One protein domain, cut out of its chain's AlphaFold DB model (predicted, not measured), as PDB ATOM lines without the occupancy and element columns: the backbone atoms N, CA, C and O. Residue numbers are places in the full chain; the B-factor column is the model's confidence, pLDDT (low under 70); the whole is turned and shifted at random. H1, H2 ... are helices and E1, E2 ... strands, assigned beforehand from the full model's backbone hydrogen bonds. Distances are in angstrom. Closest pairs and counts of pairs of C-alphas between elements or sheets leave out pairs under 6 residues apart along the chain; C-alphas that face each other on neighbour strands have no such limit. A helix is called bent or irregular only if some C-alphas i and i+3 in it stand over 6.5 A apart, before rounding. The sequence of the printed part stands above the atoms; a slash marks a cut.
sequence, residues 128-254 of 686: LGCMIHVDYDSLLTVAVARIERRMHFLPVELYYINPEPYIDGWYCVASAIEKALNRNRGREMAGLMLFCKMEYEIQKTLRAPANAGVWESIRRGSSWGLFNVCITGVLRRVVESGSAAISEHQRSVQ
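Overview. This is residues 128 to 254 of the 686 residues of the protein "RING-type domain-containing protein" of Pseudocercospora musae (UniProt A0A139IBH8). Four long helices pack in a round, H1 on H3, H3 on H4, H4 on H6 and H6 on H1, each running against the one before, mostly at steep tilts. H5 lies across one end, H2 lies off to the side there, and a small sheet, E1 and E2, sits at the other end, where residues 248 to 254 stick out. The 127 printed residues, mostly helix, run E1 H1 H2 H3 E2 H4 H5 H6, with the strands antiparallel. The whole is compact, radius of gyration of the C-alphas 15.6 A, yet elongated, 53 by 30 by 21 A.

Along the chain. E1 is residues 131 to 133, from (10.404, -40.347, -26.134). H1 is 136 to 152, 24.0 A; H2 156 to 160; H3 164 to 183, 28.6 A; E2 188 to 190; H4 191 to 206, 22.5 A; H5 209 to 220, 16.6 A, irregular, with C-alphas 210 and 213 7.7 A apart. H6 is 224 to 252, 42.4 A, ending at (17.519, -54.965, -34.023).

Arrangement. H3 and H4, the hubs, touch at Ala 176 and Ile 202, closest C-alphas 5.0 A, a steep tilt of 45 degrees. H1 touches H3 at a shallow tilt of 9 degrees, closest C-alphas Tyr 136 and Leu 181, 6.5 A. Residues 165 to 172 of H3 touch H5, closest C-alphas Pro 165 and Val 214, 5.2 A. H1 and H4 are apart. Between E1 and E2, N 132 and O 189 are 2.9 A apart. Every O i to N i+4 pair is within hydrogen-bond range in H1, H3, H4 and H6, 6 of 8 in H5, and 0 of 1 in H2, with 2 of 2 O i to N i+3 pairs.

Size, cuts and confidence. The farthest C-alphas, Tyr 160 and Gln 254, are 53.4 A apart. The printed part has no cut, and its links are tight. Low-confidence residues include 128 to 134, 154 to 161 and 245 to 254.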
ATOM      1  N   LEU A 128      18.204 -37.400 -23.403       45.19
ATOM      2  CA  LEU A 128      17.167 -36.970 -22.459       45.19
ATOM      3  C   LEU A 128      15.887 -36.424 -23.117       45.19
ATOM      4  O   LEU A 128      14.844 -36.408 -22.466       45.19
ATOM      5  N   GLY A 129      15.954 -35.997 -24.385       44.56
ATOM      6  CA  GLY A 129      14.808 -35.453 -25.130       44.56
ATOM      7  C   GLY A 129      14.033 -36.472 -25.975       44.56
ATOM      8  O   GLY A 129      13.028 -36.115 -26.583       44.56
ATOM      9  N   CYS A 130      14.492 -37.724 -26.047       53.75
ATOM     10  CA  CYS A 130      13.813 -38.764 -26.817       53.75
ATOM     11  C   CYS A 130      12.629 -39.325 -26.022       53.75
ATOM     12  O   CYS A 130      12.749 -39.559 -24.819       53.75
ATOM     13  N   MET A 131      11.502 -39.560 -26.697       56.62
ATOM     14  CA  MET A 131      10.404 -40.347 -26.134       56.62
ATOM     15  C   MET A 131      10.888 -41.791 -25.991       56.62
ATOM     16  O   MET A 131      11.331 -42.408 -26.959       56.62
ATOM     17  N   ILE A 132      10.879 -42.294 -24.760       60.34
ATOM     18  CA  ILE A 132      11.366 -43.620 -24.390       60.34
ATOM     19  C   ILE A 132      10.126 -44.485 -24.163       60.34
ATOM     20  O   ILE A 132       9.301 -44.179 -23.296       60.34
ATOM     21  N   HIS A 133       9.991 -45.567 -24.936       66.81
ATOM     22  CA  HIS A 133       9.102 -46.660 -24.559       66.81
ATOM     23  C   HIS A 133       9.761 -47.408 -23.399       66.81
ATOM     24  O   HIS A 133      10.815 -48.024 -23.550       66.81
ATOM     25  N   VAL A 134       9.179 -47.284 -22.212       68.44
ATOM     26  CA  VAL A 134       9.772 -47.759 -20.962       68.44
ATOM     27  C   VAL A 134       9.615 -49.282 -20.884       68.44
ATOM     28  O   VAL A 134       8.546 -49.776 -20.530       68.44
ATOM     29  N   ASP A 135      10.673 -50.032 -21.209       79.81
ATOM     30  CA  ASP A 135      10.754 -51.457 -20.864       79.81
ATOM     31  C   ASP A 135      10.949 -51.591 -19.347       79.81
ATOM     32  O   ASP A 135      12.048 -51.429 -18.805       79.81
ATOM     33  N   TYR A 136       9.824 -51.803 -18.668       81.81
ATOM     34  CA  TYR A 136       9.717 -51.847 -17.217       81.81
ATOM     35  C   TYR A 136      10.621 -52.922 -16.604       81.81
ATOM     36  O   TYR A 136      11.345 -52.625 -15.654       81.81
ATOM     37  N   ASP A 137      10.615 -54.138 -17.158       76.12
ATOM     38  CA  ASP A 137      11.305 -55.287 -16.562       76.12
ATOM     39  C   ASP A 137      12.828 -55.090 -16.628       76.12
ATOM     40  O   ASP A 137      13.545 -55.314 -15.646       76.12
ATOM     41  N   SER A 138      13.321 -54.550 -17.746       79.44
ATOM     42  CA  SER A 138      14.731 -54.185 -17.918       79.44
ATOM     43  C   SER A 138      15.158 -53.057 -16.972       79.44
ATOM     44  O   SER A 138      16.212 -53.135 -16.334       79.44
ATOM     45  N   LEU A 139      14.343 -52.008 -16.835       79.50
ATOM     46  CA  LEU A 139      14.651 -50.871 -15.961       79.50
ATOM     47  C   LEU A 139      14.609 -51.231 -14.477       79.50
ATOM     48  O   LEU A 139      15.485 -50.793 -13.727       79.50
ATOM     49  N   LEU A 140      13.634 -52.040 -14.061       79.88
ATOM     50  CA  LEU A 140      13.537 -52.536 -12.693       79.88
ATOM     51  C   LEU A 140      14.739 -53.424 -12.361       79.88
ATOM     52  O   LEU A 140      15.383 -53.215 -11.336       79.88
ATOM     53  N   THR A 141      15.108 -54.341 -13.260       80.31
ATOM     54  CA  THR A 141      16.285 -55.206 -13.087       80.31
ATOM     55  C   THR A 141      17.562 -54.382 -12.912       80.31
ATOM     56  O   THR A 141      18.360 -54.643 -12.010       80.31
ATOM     57  N   VAL A 142      17.748 -53.334 -13.725       80.88
ATOM     58  CA  VAL A 142      18.892 -52.421 -13.592       80.88
ATOM     59  C   VAL A 142      18.846 -51.657 -12.269       80.88
ATOM     60  O   VAL A 142      19.880 -51.534 -11.611       80.88
ATOM     61  N   ALA A 143      17.684 -51.140 -11.866       79.31
ATOM     62  CA  ALA A 143      17.534 -50.415 -10.608       79.31
ATOM     63  C   ALA A 143      17.888 -51.305  -9.408       79.31
ATOM     64  O   ALA A 143      18.737 -50.924  -8.601       79.31
ATOM     65  N   VAL A 144      17.323 -52.515  -9.346       78.38
ATOM     66  CA  VAL A 144      17.570 -53.495  -8.279       78.38
ATOM     67  C   VAL A 144      19.046 -53.880  -8.226       78.38
ATOM     68  O   VAL A 144      19.674 -53.714  -7.183       78.38
ATOM     69  N   ALA A 145      19.648 -54.268  -9.355       78.38
ATOM     70  CA  ALA A 145      21.061 -54.648  -9.402       78.38
ATOM     71  C   ALA A 145      21.997 -53.502  -8.973       78.38
ATOM     72  O   ALA A 145      23.073 -53.729  -8.413       78.38
ATOM     73  N   ARG A 146      21.619 -52.243  -9.234       82.31
ATOM     74  CA  ARG A 146      22.410 -51.071  -8.829       82.31
ATOM     75  C   ARG A 146      22.266 -50.754  -7.350       82.31
ATOM     76  O   ARG A 146      23.278 -50.423  -6.734       82.31
ATOM     77  N   ILE A 147      21.062 -50.869  -6.800       79.94
ATOM     78  CA  ILE A 147      20.814 -50.693  -5.367       79.94
ATOM     79  C   ILE A 147      21.528 -51.801  -4.591       79.94
ATOM     80  O   ILE A 147      22.311 -51.493  -3.701       79.94
ATOM     81  N   GLU A 148      21.384 -53.063  -5.004       77.88
ATOM     82  CA  GLU A 148      22.068 -54.219  -4.412       77.88
ATOM     83  C   GLU A 148      23.591 -54.052  -4.446       77.88
ATOM     84  O   GLU A 148      24.263 -54.139  -3.418       77.88
ATOM     85  N   ARG A 149      24.147 -53.689  -5.611       79.06
ATOM     86  CA  ARG A 149      25.574 -53.377  -5.726       79.06
ATOM     87  C   ARG A 149      25.966 -52.250  -4.771       79.06
ATOM     88  O   ARG A 149      27.005 -52.338  -4.128       79.06
ATOM     89  N   ARG A 150      25.168 -51.187  -4.651       77.88
ATOM     90  CA  ARG A 150      25.515 -50.070  -3.766       77.88
ATOM     91  C   ARG A 150      25.456 -50.462  -2.293       77.88
ATOM     92  O   ARG A 150      26.352 -50.046  -1.569       77.88
ATOM     93  N   MET A 151      24.493 -51.293  -1.893       74.94
ATOM     94  CA  MET A 151      24.403 -51.867  -0.547       74.94
ATOM     95  C   MET A 151      25.615 -52.756  -0.227       74.94
ATOM     96  O   MET A 151      26.160 -52.669   0.868       74.94
ATOM     97  N   HIS A 152      26.105 -53.544  -1.192       75.50
ATOM     98  CA  HIS A 152      27.309 -54.367  -1.015       75.50
ATOM     99  C   HIS A 152      28.621 -53.573  -0.960       75.50
ATOM    100  O   HIS A 152      29.570 -54.017  -0.322       75.50
ATOM    101  N   PHE A 153      28.689 -52.419  -1.628       71.88
ATOM    102  CA  PHE A 153      29.879 -51.556  -1.669       71.88
ATOM    103  C   PHE A 153      29.781 -50.358  -0.720       71.88
ATOM    104  O   PHE A 153      30.424 -49.329  -0.958       71.88
ATOM    105  N   LEU A 154      28.976 -50.455   0.340       68.00
ATOM    106  CA  LEU A 154      29.018 -49.446   1.387       68.00
ATOM    107  C   LEU A 154      30.405 -49.456   2.033       68.00
ATOM    108  O   LEU A 154      30.902 -50.537   2.356       68.00
ATOM    109  N   PRO A 155      31.058 -48.286   2.182       60.66
ATOM    110  CA  PRO A 155      32.336 -48.196   2.870       60.66
ATOM    111  C   PRO A 155      32.259 -48.934   4.205       60.66
ATOM    112  O   PRO A 155      31.278 -48.784   4.932       60.66
ATOM    113  N   VAL A 156      33.299 -49.700   4.540       51.16
ATOM    114  CA  VAL A 156      33.417 -50.420   5.824       51.16
ATOM    115  C   VAL A 156      33.214 -49.471   7.021       51.16
ATOM    116  O   VAL A 156      32.732 -49.875   8.071       51.16
ATOM    117  N   GLU A 157      33.479 -48.177   6.836       49.69
ATOM    118  CA  GLU A 157      33.224 -47.091   7.787       49.69
ATOM    119  C   GLU A 157      31.732 -46.904   8.135       49.69
ATOM    120  O   GLU A 157      31.407 -46.591   9.280       49.69
ATOM    121  N   LEU A 158      30.806 -47.147   7.196       54.31
ATOM    122  CA  LEU A 158      29.360 -47.100   7.457       54.31
ATOM    123  C   LEU A 158      28.862 -48.324   8.230       54.31
ATOM    124  O   LEU A 158      27.777 -48.260   8.790       54.31
ATOM    125  N   TYR A 159      29.641 -49.407   8.302       52.78
ATOM    126  CA  TYR A 159      29.306 -50.599   9.092       52.78
ATOM    127  C   TYR A 159      29.421 -50.355  10.607       52.78
ATOM    128  O   TYR A 159      28.831 -51.085  11.400       52.78
ATOM    129  N   TYR A 160      30.170 -49.321  11.012       50.81
ATOM    130  CA  TYR A 160      30.305 -48.889  12.408       50.81
ATOM    131  C   TYR A 160      29.212 -47.904  12.848       50.81
ATOM    132  O   TYR A 160      29.059 -47.637  14.039       50.81
ATOM    133  N   ILE A 161      28.442 -47.374  11.898       57.66
ATOM    134  CA  ILE A 161      27.222 -46.604  12.140       57.66
ATOM    135  C   ILE A 161      26.070 -47.599  12.000       57.66
ATOM    136  O   ILE A 161      26.115 -48.435  11.108       57.66
ATOM    137  N   ASN A 162      25.071 -47.559  12.887       70.06
ATOM    138  CA  ASN A 162      23.962 -48.520  12.888       70.06
ATOM    139  C   ASN A 162      23.429 -48.761  11.448       70.06
ATOM    140  O   ASN A 162      22.867 -47.827  10.867       70.06
ATOM    141  N   PRO A 163      23.651 -49.950  10.846       77.50
ATOM    142  CA  PRO A 163      23.418 -50.169   9.419       77.50
ATOM    143  C   PRO A 163      21.931 -50.307   9.078       77.50
ATOM    144  O   PRO A 163      21.552 -50.073   7.931       77.50
ATOM    145  N   GLU A 164      21.091 -50.645  10.060       82.31
ATOM    146  CA  GLU A 164      19.648 -50.860   9.892       82.31
ATOM    147  C   GLU A 164      18.934 -49.670   9.223       82.31
ATOM    148  O   GLU A 164      18.415 -49.852   8.121       82.31
ATOM    149  N   PRO A 165      18.993 -48.428   9.747       83.25
ATOM    150  CA  PRO A 165      18.302 -47.292   9.130       83.25
ATOM    151  C   PRO A 165      18.797 -46.963   7.716       83.25
ATOM    152  O   PRO A 165      18.070 -46.369   6.921       83.25
ATOM    153  N   TYR A 166      20.036 -47.326   7.381       83.44
ATOM    154  CA  TYR A 166      20.584 -47.085   6.052       83.44
ATOM    155  C   TYR A 166      20.089 -48.128   5.041       83.44
ATOM    156  O   TYR A 166      19.718 -47.780   3.919       83.44
ATOM    157  N   ILE A 167      20.050 -49.397   5.451       85.69
ATOM    158  CA  ILE A 167      19.484 -50.500   4.670       85.69
ATOM    159  C   ILE A 167      17.986 -50.259   4.435       85.69
ATOM    160  O   ILE A 167      17.532 -50.311   3.291       85.69
ATOM    161  N   ASP A 168      17.245 -49.879   5.477       88.44
ATOM    162  CA  ASP A 168      15.823 -49.534   5.384       88.44
ATOM    163  C   ASP A 168      15.587 -48.339   4.451       88.44
ATOM    164  O   ASP A 168      14.650 -48.333   3.648       88.44
ATOM    165  N   GLY A 169      16.491 -47.353   4.470       88.06
ATOM    166  CA  GLY A 169      16.502 -46.239   3.522       88.06
ATOM    167  C   GLY A 169      16.604 -46.688   2.067       88.06
ATOM    168  O   GLY A 169      15.863 -46.194   1.215       88.06
ATOM    169  N   TRP A 170      17.477 -47.649   1.765       90.94
ATOM    170  CA  TRP A 170      17.606 -48.192   0.410       90.94
ATOM    171  C   TRP A 170      16.426 -49.066  -0.006       90.94
ATOM    172  O   TRP A 170      16.028 -48.995  -1.171       90.94
ATOM    173  N   TYR A 171      15.812 -49.812   0.915       89.94
ATOM    174  CA  TYR A 171      14.557 -50.516   0.640       89.94
ATOM    175  C   TYR A 171      13.416 -49.544   0.317       89.94
ATOM    176  O   TYR A 171      12.683 -49.757  -0.651       89.94
ATOM    177  N   CYS A 172      13.316 -48.426   1.044       90.50
ATOM    178  CA  CYS A 172      12.355 -47.364   0.740       90.50
ATOM    179  C   CYS A 172      12.585 -46.770  -0.658       90.50
ATOM    180  O   CYS A 172      11.634 -46.567  -1.411       90.50
ATOM    181  N   VAL A 173      13.846 -46.521  -1.032       89.31
ATOM    182  CA  VAL A 173      14.215 -46.027  -2.372       89.31
ATOM    183  C   VAL A 173      13.858 -47.047  -3.458       89.31
ATOM    184  O   VAL A 173      13.293 -46.665  -4.481       89.31
ATOM    185  N   ALA A 174      14.145 -48.333  -3.243       90.00
ATOM    186  CA  ALA A 174      13.813 -49.395  -4.192       90.00
ATOM    187  C   ALA A 174      12.296 -49.499  -4.412       90.00
ATOM    188  O   ALA A 174      11.839 -49.452  -5.554       90.00
ATOM    189  N   SER A 175      11.522 -49.533  -3.323       91.25
ATOM    190  CA  SER A 175      10.057 -49.565  -3.369       91.25
ATOM    191  C   SER A 175       9.479 -48.333  -4.079       91.25
ATOM    192  O   SER A 175       8.563 -48.444  -4.895       91.25
ATOM    193  N   ALA A 176      10.056 -47.151  -3.847       91.56
ATOM    194  CA  ALA A 176       9.651 -45.926  -4.524       91.56
ATOM    195  C   ALA A 176       9.908 -45.964  -6.039       91.56
ATOM    196  O   ALA A 176       9.046 -45.558  -6.822       91.56
ATOM    197  N   ILE A 177      11.073 -46.468  -6.462       90.12
ATOM    198  CA  ILE A 177      11.413 -46.628  -7.884       90.12
ATOM    199  C   ILE A 177      10.479 -47.643  -8.539       90.12
ATOM    200  O   ILE A 177       9.953 -47.372  -9.616       90.12
ATOM    201  N   GLU A 178      10.220 -48.774  -7.885       90.94
ATOM    202  CA  GLU A 178       9.288 -49.792  -8.371       90.94
ATOM    203  C   GLU A 178       7.879 -49.215  -8.551       90.94
ATOM    204  O   GLU A 178       7.264 -49.385  -9.606       90.94
ATOM    205  N   LYS A 179       7.386 -48.455  -7.565       91.88
ATOM    206  CA  LYS A 179       6.085 -47.776  -7.615       91.88
ATOM    207  C   LYS A 179       6.022 -46.739  -8.735       91.88
ATOM    208  O   LYS A 179       5.022 -46.669  -9.455       91.88
ATOM    209  N   ALA A 180       7.085 -45.951  -8.907       90.88
ATOM    210  CA  ALA A 180       7.203 -44.980  -9.989       90.88
ATOM    211  C   ALA A 180       7.178 -45.674 -11.353       90.88
ATOM    212  O   ALA A 180       6.416 -45.273 -12.228       90.88
ATOM    213  N   LEU A 181       7.964 -46.733 -11.531       90.69
ATOM    214  CA  LEU A 181       7.993 -47.505 -12.765       90.69
ATOM    215  C   LEU A 181       6.626 -48.167 -13.035       90.69
ATOM    216  O   LEU A 181       6.140 -48.096 -14.160       90.69
ATOM    217  N   ASN A 182       5.956 -48.722 -12.015       89.69
ATOM    218  CA  ASN A 182       4.696 -49.462 -12.174       89.69
ATOM    219  C   ASN A 182       3.559 -48.549 -12.634       89.69
ATOM    220  O   ASN A 182       2.850 -48.864 -13.586       89.69
ATOM    221  N   ARG A 183       3.436 -47.358 -12.034       91.31
ATOM    222  CA  ARG A 183       2.444 -46.343 -12.446       91.31
ATOM    223  C   ARG A 183       2.638 -45.833 -13.872       91.31
ATOM    224  O   ARG A 183       1.745 -45.203 -14.437       91.31
ATOM    225  N   ASN A 184       3.830 -46.034 -14.420       89.50
ATOM    226  CA  ASN A 184       4.229 -45.553 -15.731       89.50
ATOM    227  C   ASN A 184       4.442 -46.695 -16.736       89.50
ATOM    228  O   ASN A 184       4.855 -46.432 -17.865       89.50
ATOM    229  N   ARG A 185       4.121 -47.940 -16.359       91.00
ATOM    230  CA  ARG A 185       4.186 -49.101 -17.246       91.00
ATOM    231  C   ARG A 185       3.264 -48.883 -18.450       91.00
ATOM    232  O   ARG A 185       2.115 -48.480 -18.292       91.00
ATOM    233  N   GLY A 186       3.793 -49.108 -19.654       86.81
ATOM    234  CA  GLY A 186       3.057 -48.930 -20.913       86.81
ATOM    235  C   GLY A 186       2.840 -47.477 -21.354       86.81
ATOM    236  O   GLY A 186       2.140 -47.246 -22.334       86.81
ATOM    237  N   ARG A 187       3.420 -46.485 -20.660       88.75
ATOM    238  CA  ARG A 187       3.374 -45.076 -21.080       88.75
ATOM    239  C   ARG A 187       4.679 -44.686 -21.767       88.75
ATOM    240  O   ARG A 187       5.759 -44.935 -21.236       88.75
ATOM    241  N   GLU A 188       4.585 -43.998 -22.900       86.69
ATOM    242  CA  GLU A 188       5.742 -43.335 -23.502       86.69
ATOM    243  C   GLU A 188       6.057 -42.046 -22.737       86.69
ATOM    244  O   GLU A 188       5.176 -41.221 -22.483       86.69
ATOM    245  N   MET A 189       7.318 -41.856 -22.353       85.44
ATOM    246  CA  MET A 189       7.752 -40.612 -21.718       85.44
ATOM    247  C   MET A 189       9.195 -40.275 -22.030       85.44
ATOM    248  O   MET A 189      10.024 -41.154 -22.238       85.44
ATOM    249  N   ALA A 190       9.509 -38.982 -22.015       87.44
ATOM    250  CA  ALA A 190      10.890 -38.535 -22.073       87.44
ATOM    251  C   ALA A 190      11.666 -39.032 -20.842       87.44
ATOM    252  O   ALA A 190      11.142 -39.023 -19.723       87.44
ATOM    253  N   GLY A 191      12.933 -39.415 -21.025       80.50
ATOM    254  CA  GLY A 191      13.778 -39.926 -19.936       80.50
ATOM    255  C   GLY A 191      13.894 -38.965 -18.750       80.50
ATOM    256  O   GLY A 191      13.878 -39.398 -17.599       80.50
ATOM    257  N   LEU A 192      13.909 -37.654 -19.016       79.50
ATOM    258  CA  LEU A 192      13.903 -36.629 -17.970       79.50
ATOM    259  C   LEU A 192      12.596 -36.620 -17.160       79.50
ATOM    260  O   LEU A 192      12.623 -36.453 -15.945       79.50
ATOM    261  N   MET A 193      11.446 -36.851 -17.800       80.88
ATOM    262  CA  MET A 193      10.168 -36.941 -17.087       80.88
ATOM    263  C   MET A 193      10.107 -38.183 -16.198       80.88
ATOM    264  O   MET A 193       9.578 -38.112 -15.089       80.88
ATOM    265  N   LEU A 194      10.656 -39.308 -16.666       85.25
ATOM    266  CA  LEU A 194      10.759 -40.522 -15.861       85.25
ATOM    267  C   LEU A 194      11.672 -40.301 -14.645       85.25
ATOM    268  O   LEU A 194      11.291 -40.672 -13.537       85.25
ATOM    269  N   PHE A 195      12.813 -39.628 -14.832       86.06
ATOM    270  CA  PHE A 195      13.713 -39.231 -13.745       86.06
ATOM    271  C   PHE A 195      12.982 -38.418 -12.670       86.06
ATOM    272  O   PHE A 195      12.970 -38.815 -11.506       86.06
ATOM    273  N   CYS A 196      12.310 -37.328 -13.061       86.88
ATOM    274  CA  CYS A 196      11.601 -36.462 -12.117       86.88
ATOM    275  C   CYS A 196      10.487 -37.208 -11.370       86.88
ATOM    276  O   CYS A 196      10.267 -36.962 -10.187       86.88
ATOM    277  N   LYS A 197       9.791 -38.144 -12.032       88.25
ATOM    278  CA  LYS A 197       8.768 -38.978 -11.382       88.25
ATOM    279  C   LYS A 197       9.363 -39.950 -10.367       88.25
ATOM    280  O   LYS A 197       8.789 -40.109  -9.295       88.25
ATOM    281  N   MET A 198      10.491 -40.589 -10.681       88.31
ATOM    282  CA  MET A 198      11.179 -41.462  -9.725       88.31
ATOM    283  C   MET A 198      11.702 -40.669  -8.526       88.31
ATOM    284  O   MET A 198      11.516 -41.092  -7.390       88.31
ATOM    285  N   GLU A 199      12.309 -39.507  -8.766       89.12
ATOM    286  CA  GLU A 199      12.793 -38.628  -7.700       89.12
ATOM    287  C   GLU A 199      11.647 -38.184  -6.783       89.12
ATOM    288  O   GLU A 199      11.758 -38.294  -5.561       89.12
ATOM    289  N   TYR A 200      10.519 -37.762  -7.363       92.38
ATOM    290  CA  TYR A 200       9.324 -37.397  -6.609       92.38
ATOM    291  C   TYR A 200       8.812 -38.556  -5.740       92.38
ATOM    292  O   TYR A 200       8.559 -38.361  -4.552       92.38
ATOM    293  N   GLU A 201       8.703 -39.773  -6.286       93.12
ATOM    294  CA  GLU A 201       8.264 -40.933  -5.499       93.12
ATOM    295  C   GLU A 201       9.257 -41.310  -4.399       93.12
ATOM    296  O   GLU A 201       8.826 -41.700  -3.312       93.12
ATOM    297  N   ILE A 202      10.565 -41.170  -4.632       90.19
ATOM    298  CA  ILE A 202      11.589 -41.409  -3.606       90.19
ATOM    299  C   ILE A 202      11.439 -40.400  -2.473       90.19
ATOM    300  O   ILE A 202      11.381 -40.797  -1.311       90.19
ATOM    301  N   GLN A 203      11.320 -39.109  -2.791       88.56
ATOM    302  CA  GLN A 203      11.129 -38.073  -1.778       88.56
ATOM    303  C   GLN A 203       9.821 -38.278  -1.008       88.56
ATOM    304  O   GLN A 203       9.811 -38.177   0.217       88.56
ATOM    305  N   LYS A 204       8.735 -38.623  -1.708       93.50
ATOM    306  CA  LYS A 204       7.433 -38.927  -1.105       93.50
ATOM    307  C   LYS A 204       7.500 -40.138  -0.175       93.50
ATOM    308  O   LYS A 204       6.960 -40.085   0.923       93.50
ATOM    309  N   THR A 205       8.164 -41.211  -0.600       92.19
ATOM    310  CA  THR A 205       8.276 -42.449   0.182       92.19
ATOM    311  C   THR A 205       9.165 -42.238   1.397       92.19
ATOM    312  O   THR A 205       8.762 -42.576   2.503       92.19
ATOM    313  N   LEU A 206      10.330 -41.608   1.232       88.81
ATOM    314  CA  LEU A 206      11.231 -41.319   2.346       88.81
ATOM    315  C   LEU A 206      10.595 -40.386   3.386       88.81
ATOM    316  O   LEU A 206      10.844 -40.560   4.569       88.81
ATOM    317  N   ARG A 207       9.753 -39.430   2.973       89.00
ATOM    318  CA  ARG A 207       9.074 -38.492   3.889       89.00
ATOM    319  C   ARG A 207       7.743 -39.004   4.448       89.00
ATOM    320  O   ARG A 207       7.119 -38.291   5.230       89.00
ATOM    321  N   ALA A 208       7.286 -40.192   4.050       92.44
ATOM    322  CA  ALA A 208       6.046 -40.758   4.570       92.44
ATOM    323  C   ALA A 208       6.154 -40.987   6.093       92.44
ATOM    324  O   ALA A 208       7.227 -41.381   6.556       92.44
ATOM    325  N   PRO A 209       5.068 -40.814   6.875       92.38
ATOM    326  CA  PRO A 209       5.096 -41.011   8.328       92.38
ATOM    327  C   PRO A 209       5.650 -42.378   8.752       92.38
ATOM    328  O   PRO A 209       6.438 -42.458   9.691       92.38
ATOM    329  N   ALA A 210       5.331 -43.435   7.994       90.06
ATOM    330  CA  ALA A 210       5.854 -44.787   8.209       90.06
ATOM    331  C   ALA A 210       7.392 -44.875   8.137       90.06
ATOM    332  O   ALA A 210       7.992 -45.728   8.782       90.06
ATOM    333  N   ASN A 211       8.035 -43.961   7.404       91.19
ATOM    334  CA  ASN A 211       9.482 -43.902   7.202       91.19
ATOM    335  C   ASN A 211      10.136 -42.733   7.955       91.19
ATOM    336  O   ASN A 211      11.321 -42.466   7.759       91.19
ATOM    337  N   ALA A 212       9.408 -42.040   8.841       88.19
ATOM    338  CA  ALA A 212       9.924 -40.879   9.567       88.19
ATOM    339  C   ALA A 212      11.186 -41.205  10.386       88.19
ATOM    340  O   ALA A 212      12.108 -40.391  10.449       88.19
ATOM    341  N   GLY A 213      11.273 -42.412  10.960       88.88
ATOM    342  CA  GLY A 213      12.468 -42.865  11.682       88.88
ATOM    343  C   GLY A 213      13.688 -43.045  10.773       88.88
ATOM    344  O   GLY A 213      14.794 -42.628  11.125       88.88
ATOM    345  N   VAL A 214      13.476 -43.598   9.575       85.50
ATOM    346  CA  VAL A 214      14.507 -43.768   8.541       85.50
ATOM    347  C   VAL A 214      14.962 -42.397   8.040       85.50
ATOM    348  O   VAL A 214      16.151 -42.091   8.060       85.50
ATOM    349  N   TRP A 215      14.015 -41.525   7.684       88.25
ATOM    350  CA  TRP A 215      14.285 -40.164   7.226       88.25
ATOM    351  C   TRP A 215      15.116 -39.365   8.222       88.25
ATOM    352  O   TRP A 215      16.136 -38.780   7.861       88.25
ATOM    353  N   GLU A 216      14.698 -39.360   9.483       86.00
ATOM    354  CA  GLU A 216      15.350 -38.571  10.516       86.00
ATOM    355  C   GLU A 216      16.742 -39.121  10.856       86.00
ATOM    356  O   GLU A 216      17.669 -38.345  11.092       86.00
ATOM    357  N   SER A 217      16.930 -40.441  10.796       81.44
ATOM    358  CA  SER A 217      18.244 -41.077  10.965       81.44
ATOM    359  C   SER A 217      19.208 -40.713   9.834       81.44
ATOM    360  O   SER A 217      20.352 -40.341  10.100       81.44
ATOM    361  N   ILE A 218      18.752 -40.738   8.576       80.50
ATOM    362  CA  ILE A 218      19.584 -40.346   7.427       80.50
ATOM    363  C   ILE A 218      19.869 -38.836   7.471       80.50
ATOM    364  O   ILE A 218      20.997 -38.418   7.216       80.50
ATOM    365  N   ARG A 219      18.879 -38.010   7.841       82.81
ATOM    366  CA  ARG A 219      19.005 -36.545   7.929       82.81
ATOM    367  C   ARG A 219      19.952 -36.089   9.043       82.81
ATOM    368  O   ARG A 219      20.687 -35.125   8.843       82.81
ATOM    369  N   ARG A 220      19.909 -36.724  10.220       82.38
ATOM    370  CA  ARG A 220      20.771 -36.376  11.367       82.38
ATOM    371  C   ARG A 220      22.212 -36.852  11.189       82.38
ATOM    372  O   ARG A 220      23.108 -36.295  11.820       82.38
ATOM    373  N   GLY A 221      22.445 -37.861  10.351       77.81
ATOM    374  CA  GLY A 221      23.789 -38.314  10.012       77.81
ATOM    375  C   GLY A 221      24.528 -37.325   9.105       77.81
ATOM    376  O   GLY A 221      23.953 -36.738   8.191       77.81
ATOM    377  N   SER A 222      25.851 -37.213   9.270       60.44
ATOM    378  CA  SER A 222      26.740 -36.543   8.300       60.44
ATOM    379  C   SER A 222      26.713 -37.194   6.903       60.44
ATOM    380  O   SER A 222      27.264 -36.654   5.945       60.44
ATOM    381  N   SER A 223      26.046 -38.342   6.771       68.69
ATOM    382  CA  SER A 223      25.901 -39.149   5.565       68.69
ATOM    383  C   SER A 223      24.745 -38.734   4.642       68.69
ATOM    384  O   SER A 223      24.672 -39.274   3.538       68.69
ATOM    385  N   TRP A 224      23.888 -37.764   5.006       75.44
ATOM    386  CA  TRP A 224      22.787 -37.296   4.136       75.44
ATOM    387  C   TRP A 224      23.276 -36.864   2.744       75.44
ATOM    388  O   TRP A 224      22.716 -37.266   1.723       75.44
ATOM    389  N   GLY A 225      24.366 -36.089   2.688       72.31
ATOM    390  CA  GLY A 225      24.958 -35.653   1.420       72.31
ATOM    391  C   GLY A 225      25.400 -36.834   0.552       72.31
ATOM    392  O   GLY A 225      25.113 -36.868  -0.643       72.31
ATOM    393  N   LEU A 226      26.016 -37.849   1.165       68.50
ATOM    394  CA  LEU A 226      26.444 -39.067   0.476       68.50
ATOM    395  C   LEU A 226      25.242 -39.883  -0.020       68.50
ATOM    396  O   LEU A 226      25.251 -40.364  -1.152       68.50
ATOM    397  N   PHE A 227      24.203 -40.018   0.804       74.00
ATOM    398  CA  PHE A 227      22.974 -40.732   0.458       74.00
ATOM    399  C   PHE A 227      22.260 -40.078  -0.734       74.00
ATOM    400  O   PHE A 227      21.925 -40.765  -1.698       74.00
ATOM    401  N   ASN A 228      22.139 -38.747  -0.742       74.81
ATOM    402  CA  ASN A 228      21.507 -38.007  -1.836       74.81
ATOM    403  C   ASN A 228      22.297 -38.116  -3.159       74.81
ATOM    404  O   ASN A 228      21.730 -38.376  -4.225       74.81
ATOM    405  N   VAL A 229      23.632 -38.010  -3.092       75.25
ATOM    406  CA  VAL A 229      24.515 -38.239  -4.251       75.25
ATOM    407  C   VAL A 229      24.354 -39.664  -4.790       75.25
ATOM    408  O   VAL A 229      24.296 -39.865  -6.006       75.25
ATOM    409  N   CYS A 230      24.221 -40.661  -3.909       77.31
ATOM    410  CA  CYS A 230      24.009 -42.047  -4.320       77.31
ATOM    411  C   CYS A 230      22.643 -42.258  -4.987       77.31
ATOM    412  O   CYS A 230      22.595 -42.930  -6.017       77.31
ATOM    413  N   ILE A 231      21.562 -41.667  -4.463       81.00
ATOM    414  CA  ILE A 231      20.229 -41.723  -5.090       81.00
ATOM    415  C   ILE A 231      20.284 -41.137  -6.499       81.00
ATOM    416  O   ILE A 231      19.862 -41.782  -7.458       81.00
ATOM    417  N   THR A 232      20.880 -39.951  -6.643       77.75
ATOM    418  CA  THR A 232      21.010 -39.276  -7.941       77.75
ATOM    419  C   THR A 232      21.803 -40.135  -8.931       77.75
ATOM    420  O   THR A 232      21.423 -40.273 -10.095       77.75
ATOM    421  N   GLY A 233      22.879 -40.776  -8.459       77.81
ATOM    422  CA  GLY A 233      23.678 -41.709  -9.250       77.81
ATOM    423  C   GLY A 233      22.889 -42.935  -9.720       77.81
ATOM    424  O   GLY A 233      22.993 -43.308 -10.889       77.81
ATOM    425  N   VAL A 234      22.079 -43.544  -8.847       80.50
ATOM    426  CA  VAL A 234      21.214 -44.681  -9.204       80.50
ATOM    427  C   VAL A 234      20.178 -44.254 -10.243       80.50
ATOM    428  O   VAL A 234      20.105 -44.872 -11.305       80.50
ATOM    429  N   LEU A 235      19.452 -43.161  -9.998       82.00
ATOM    430  CA  LEU A 235      18.418 -42.656 -10.905       82.00
ATOM    431  C   LEU A 235      18.966 -42.328 -12.296       82.00
ATOM    432  O   LEU A 235      18.403 -42.745 -13.308       82.00
ATOM    433  N   ARG A 236      20.112 -41.644 -12.358       78.81
ATOM    434  CA  ARG A 236      20.778 -41.332 -13.626       78.81
ATOM    435  C   ARG A 236      21.119 -42.601 -14.409       78.81
ATOM    436  O   ARG A 236      20.867 -42.664 -15.608       78.81
ATOM    437  N   ARG A 237      21.667 -43.623 -13.745       79.44
ATOM    438  CA  ARG A 237      22.048 -44.886 -14.400       79.44
ATOM    439  C   ARG A 237      20.850 -45.696 -14.875       79.44
ATOM    440  O   ARG A 237      20.949 -46.329 -15.925       79.44
ATOM    441  N   VAL A 238      19.742 -45.672 -14.139       76.38
ATOM    442  CA  VAL A 238      18.481 -46.296 -14.561       76.38
ATOM    443  C   VAL A 238      18.005 -45.656 -15.868       76.38
ATOM    444  O   VAL A 238      17.777 -46.362 -16.847       76.38
ATOM    445  N   VAL A 239      17.986 -44.322 -15.946       76.12
ATOM    446  CA  VAL A 239      17.579 -43.591 -17.162       76.12
ATOM    447  C   VAL A 239      18.537 -43.828 -18.335       76.12
ATOM    448  O   VAL A 239      18.087 -44.107 -19.447       76.12
ATOM    449  N   GLU A 240      19.852 -43.771 -18.101       77.38
ATOM    450  CA  GLU A 240      20.868 -44.062 -19.126       77.38
ATOM    451  C   GLU A 240      20.716 -45.485 -19.689       77.38
ATOM    452  O   GLU A 240      20.793 -45.683 -20.902       77.38
ATOM    453  N   SER A 241      20.450 -46.470 -18.826       76.12
ATOM    454  CA  SER A 241      20.293 -47.871 -19.241       76.12
ATOM    455  C   SER A 241      19.005 -48.093 -20.036       76.12
ATOM    456  O   SER A 241      19.031 -48.804 -21.038       76.12
ATOM    457  N   GLY A 242      17.904 -47.430 -19.662       74.56
ATOM    458  CA  GLY A 242      16.668 -47.447 -20.453       74.56
ATOM    459  C   GLY A 242      16.852 -46.865 -21.851       74.56
ATOM    460  O   GLY A 242      16.373 -47.425 -22.833       74.56
ATOM    461  N   SER A 243      17.605 -45.768 -21.963       70.12
ATOM    462  CA  SER A 243      17.910 -45.162 -23.262       70.12
ATOM    463  C   SER A 243      18.793 -46.061 -24.144       70.12
ATOM    464  O   SER A 243      18.573 -46.158 -25.357       70.12
ATOM    465  N   ALA A 244      19.760 -46.761 -23.542       71.31
ATOM    466  CA  ALA A 244      20.622 -47.704 -24.250       71.31
ATOM    467  C   ALA A 244      19.842 -48.920 -24.785       71.31
ATOM    468  O   ALA A 244      19.998 -49.261 -25.958       71.31
ATOM    469  N   ALA A 245      18.953 -49.508 -23.976       65.44
ATOM    470  CA  ALA A 245      18.136 -50.662 -24.370       65.44
ATOM    471  C   ALA A 245      17.250 -50.368 -25.598       65.44
ATOM    472  O   ALA A 245      17.130 -51.192 -26.504       65.44
ATOM    473  N   ILE A 246      16.698 -49.155 -25.692       59.56
ATOM    474  CA  ILE A 246      15.898 -48.724 -26.852       59.56
ATOM    475  C   ILE A 246      16.757 -48.552 -28.097       59.56
ATOM    476  O   ILE A 246      16.348 -48.946 -29.188       59.56
ATOM    477  N   SER A 247      17.952 -47.977 -27.945       58.56
ATOM    478  CA  SER A 247      18.878 -47.779 -29.064       58.56
ATOM    479  C   SER A 247      19.309 -49.113 -29.684       58.56
ATOM    480  O   SER A 247      19.555 -49.187 -30.886       58.56
ATOM    481  N   GLU A 248      19.390 -50.169 -28.876       54.19
ATOM    482  CA  GLU A 248      19.693 -51.528 -29.320       54.19
ATOM    483  C   GLU A 248      18.466 -52.216 -29.939       54.19
ATOM    484  O   GLU A 248      18.569 -52.783 -31.029       54.19
ATOM    485  N   HIS A 249      17.281 -52.062 -29.335       51.81
ATOM    486  CA  HIS A 249      16.030 -52.571 -29.900       51.81
ATOM    487  C   HIS A 249      15.725 -51.948 -31.276       51.81
ATOM    488  O   HIS A 249      15.460 -52.671 -32.236       51.81
ATOM    489  N   GLN A 250      15.877 -50.628 -31.430       47.38
ATOM    490  CA  GLN A 250      15.693 -49.932 -32.710       47.38
ATOM    491  C   GLN A 250      16.696 -50.368 -33.791       47.38
ATOM    492  O   GLN A 250      16.344 -50.387 -34.968       47.38
ATOM    493  N   ARG A 251      17.921 -50.771 -33.417       41.12
ATOM    494  CA  ARG A 251      18.884 -51.381 -34.355       41.12
ATOM    495  C   ARG A 251      18.495 -52.812 -34.727       41.12
ATOM    496  O   ARG A 251      18.679 -53.205 -35.873       41.12
ATOM    497  N   SER A 252      17.938 -53.576 -33.787       40.88
ATOM    498  CA  SER A 252      17.519 -54.965 -34.023       40.88
ATOM    499  C   SER A 252      16.278 -55.088 -34.919       40.88
ATOM    500  O   SER A 252      16.161 -56.055 -35.662       40.88
ATOM    501  N   VAL A 253      15.397 -54.082 -34.935       40.88
ATOM    502  CA  VAL A 253      14.196 -54.049 -35.795       40.88
ATOM    503  C   VAL A 253      14.533 -53.756 -37.272       40.88
ATOM    504  O   VAL A 253      13.710 -53.993 -38.151       40.88
ATOM    505  N   GLN A 254      15.757 -53.311 -37.589       33.81
ATOM    506  CA  GLN A 254      16.184 -53.037 -38.972       33.81
ATOM    507  C   GLN A 254      16.736 -54.257 -39.733       33.81
ATOM    508  O   GLN A 254      17.024 -54.149 -40.925       33.81
TER     509      GLN A 254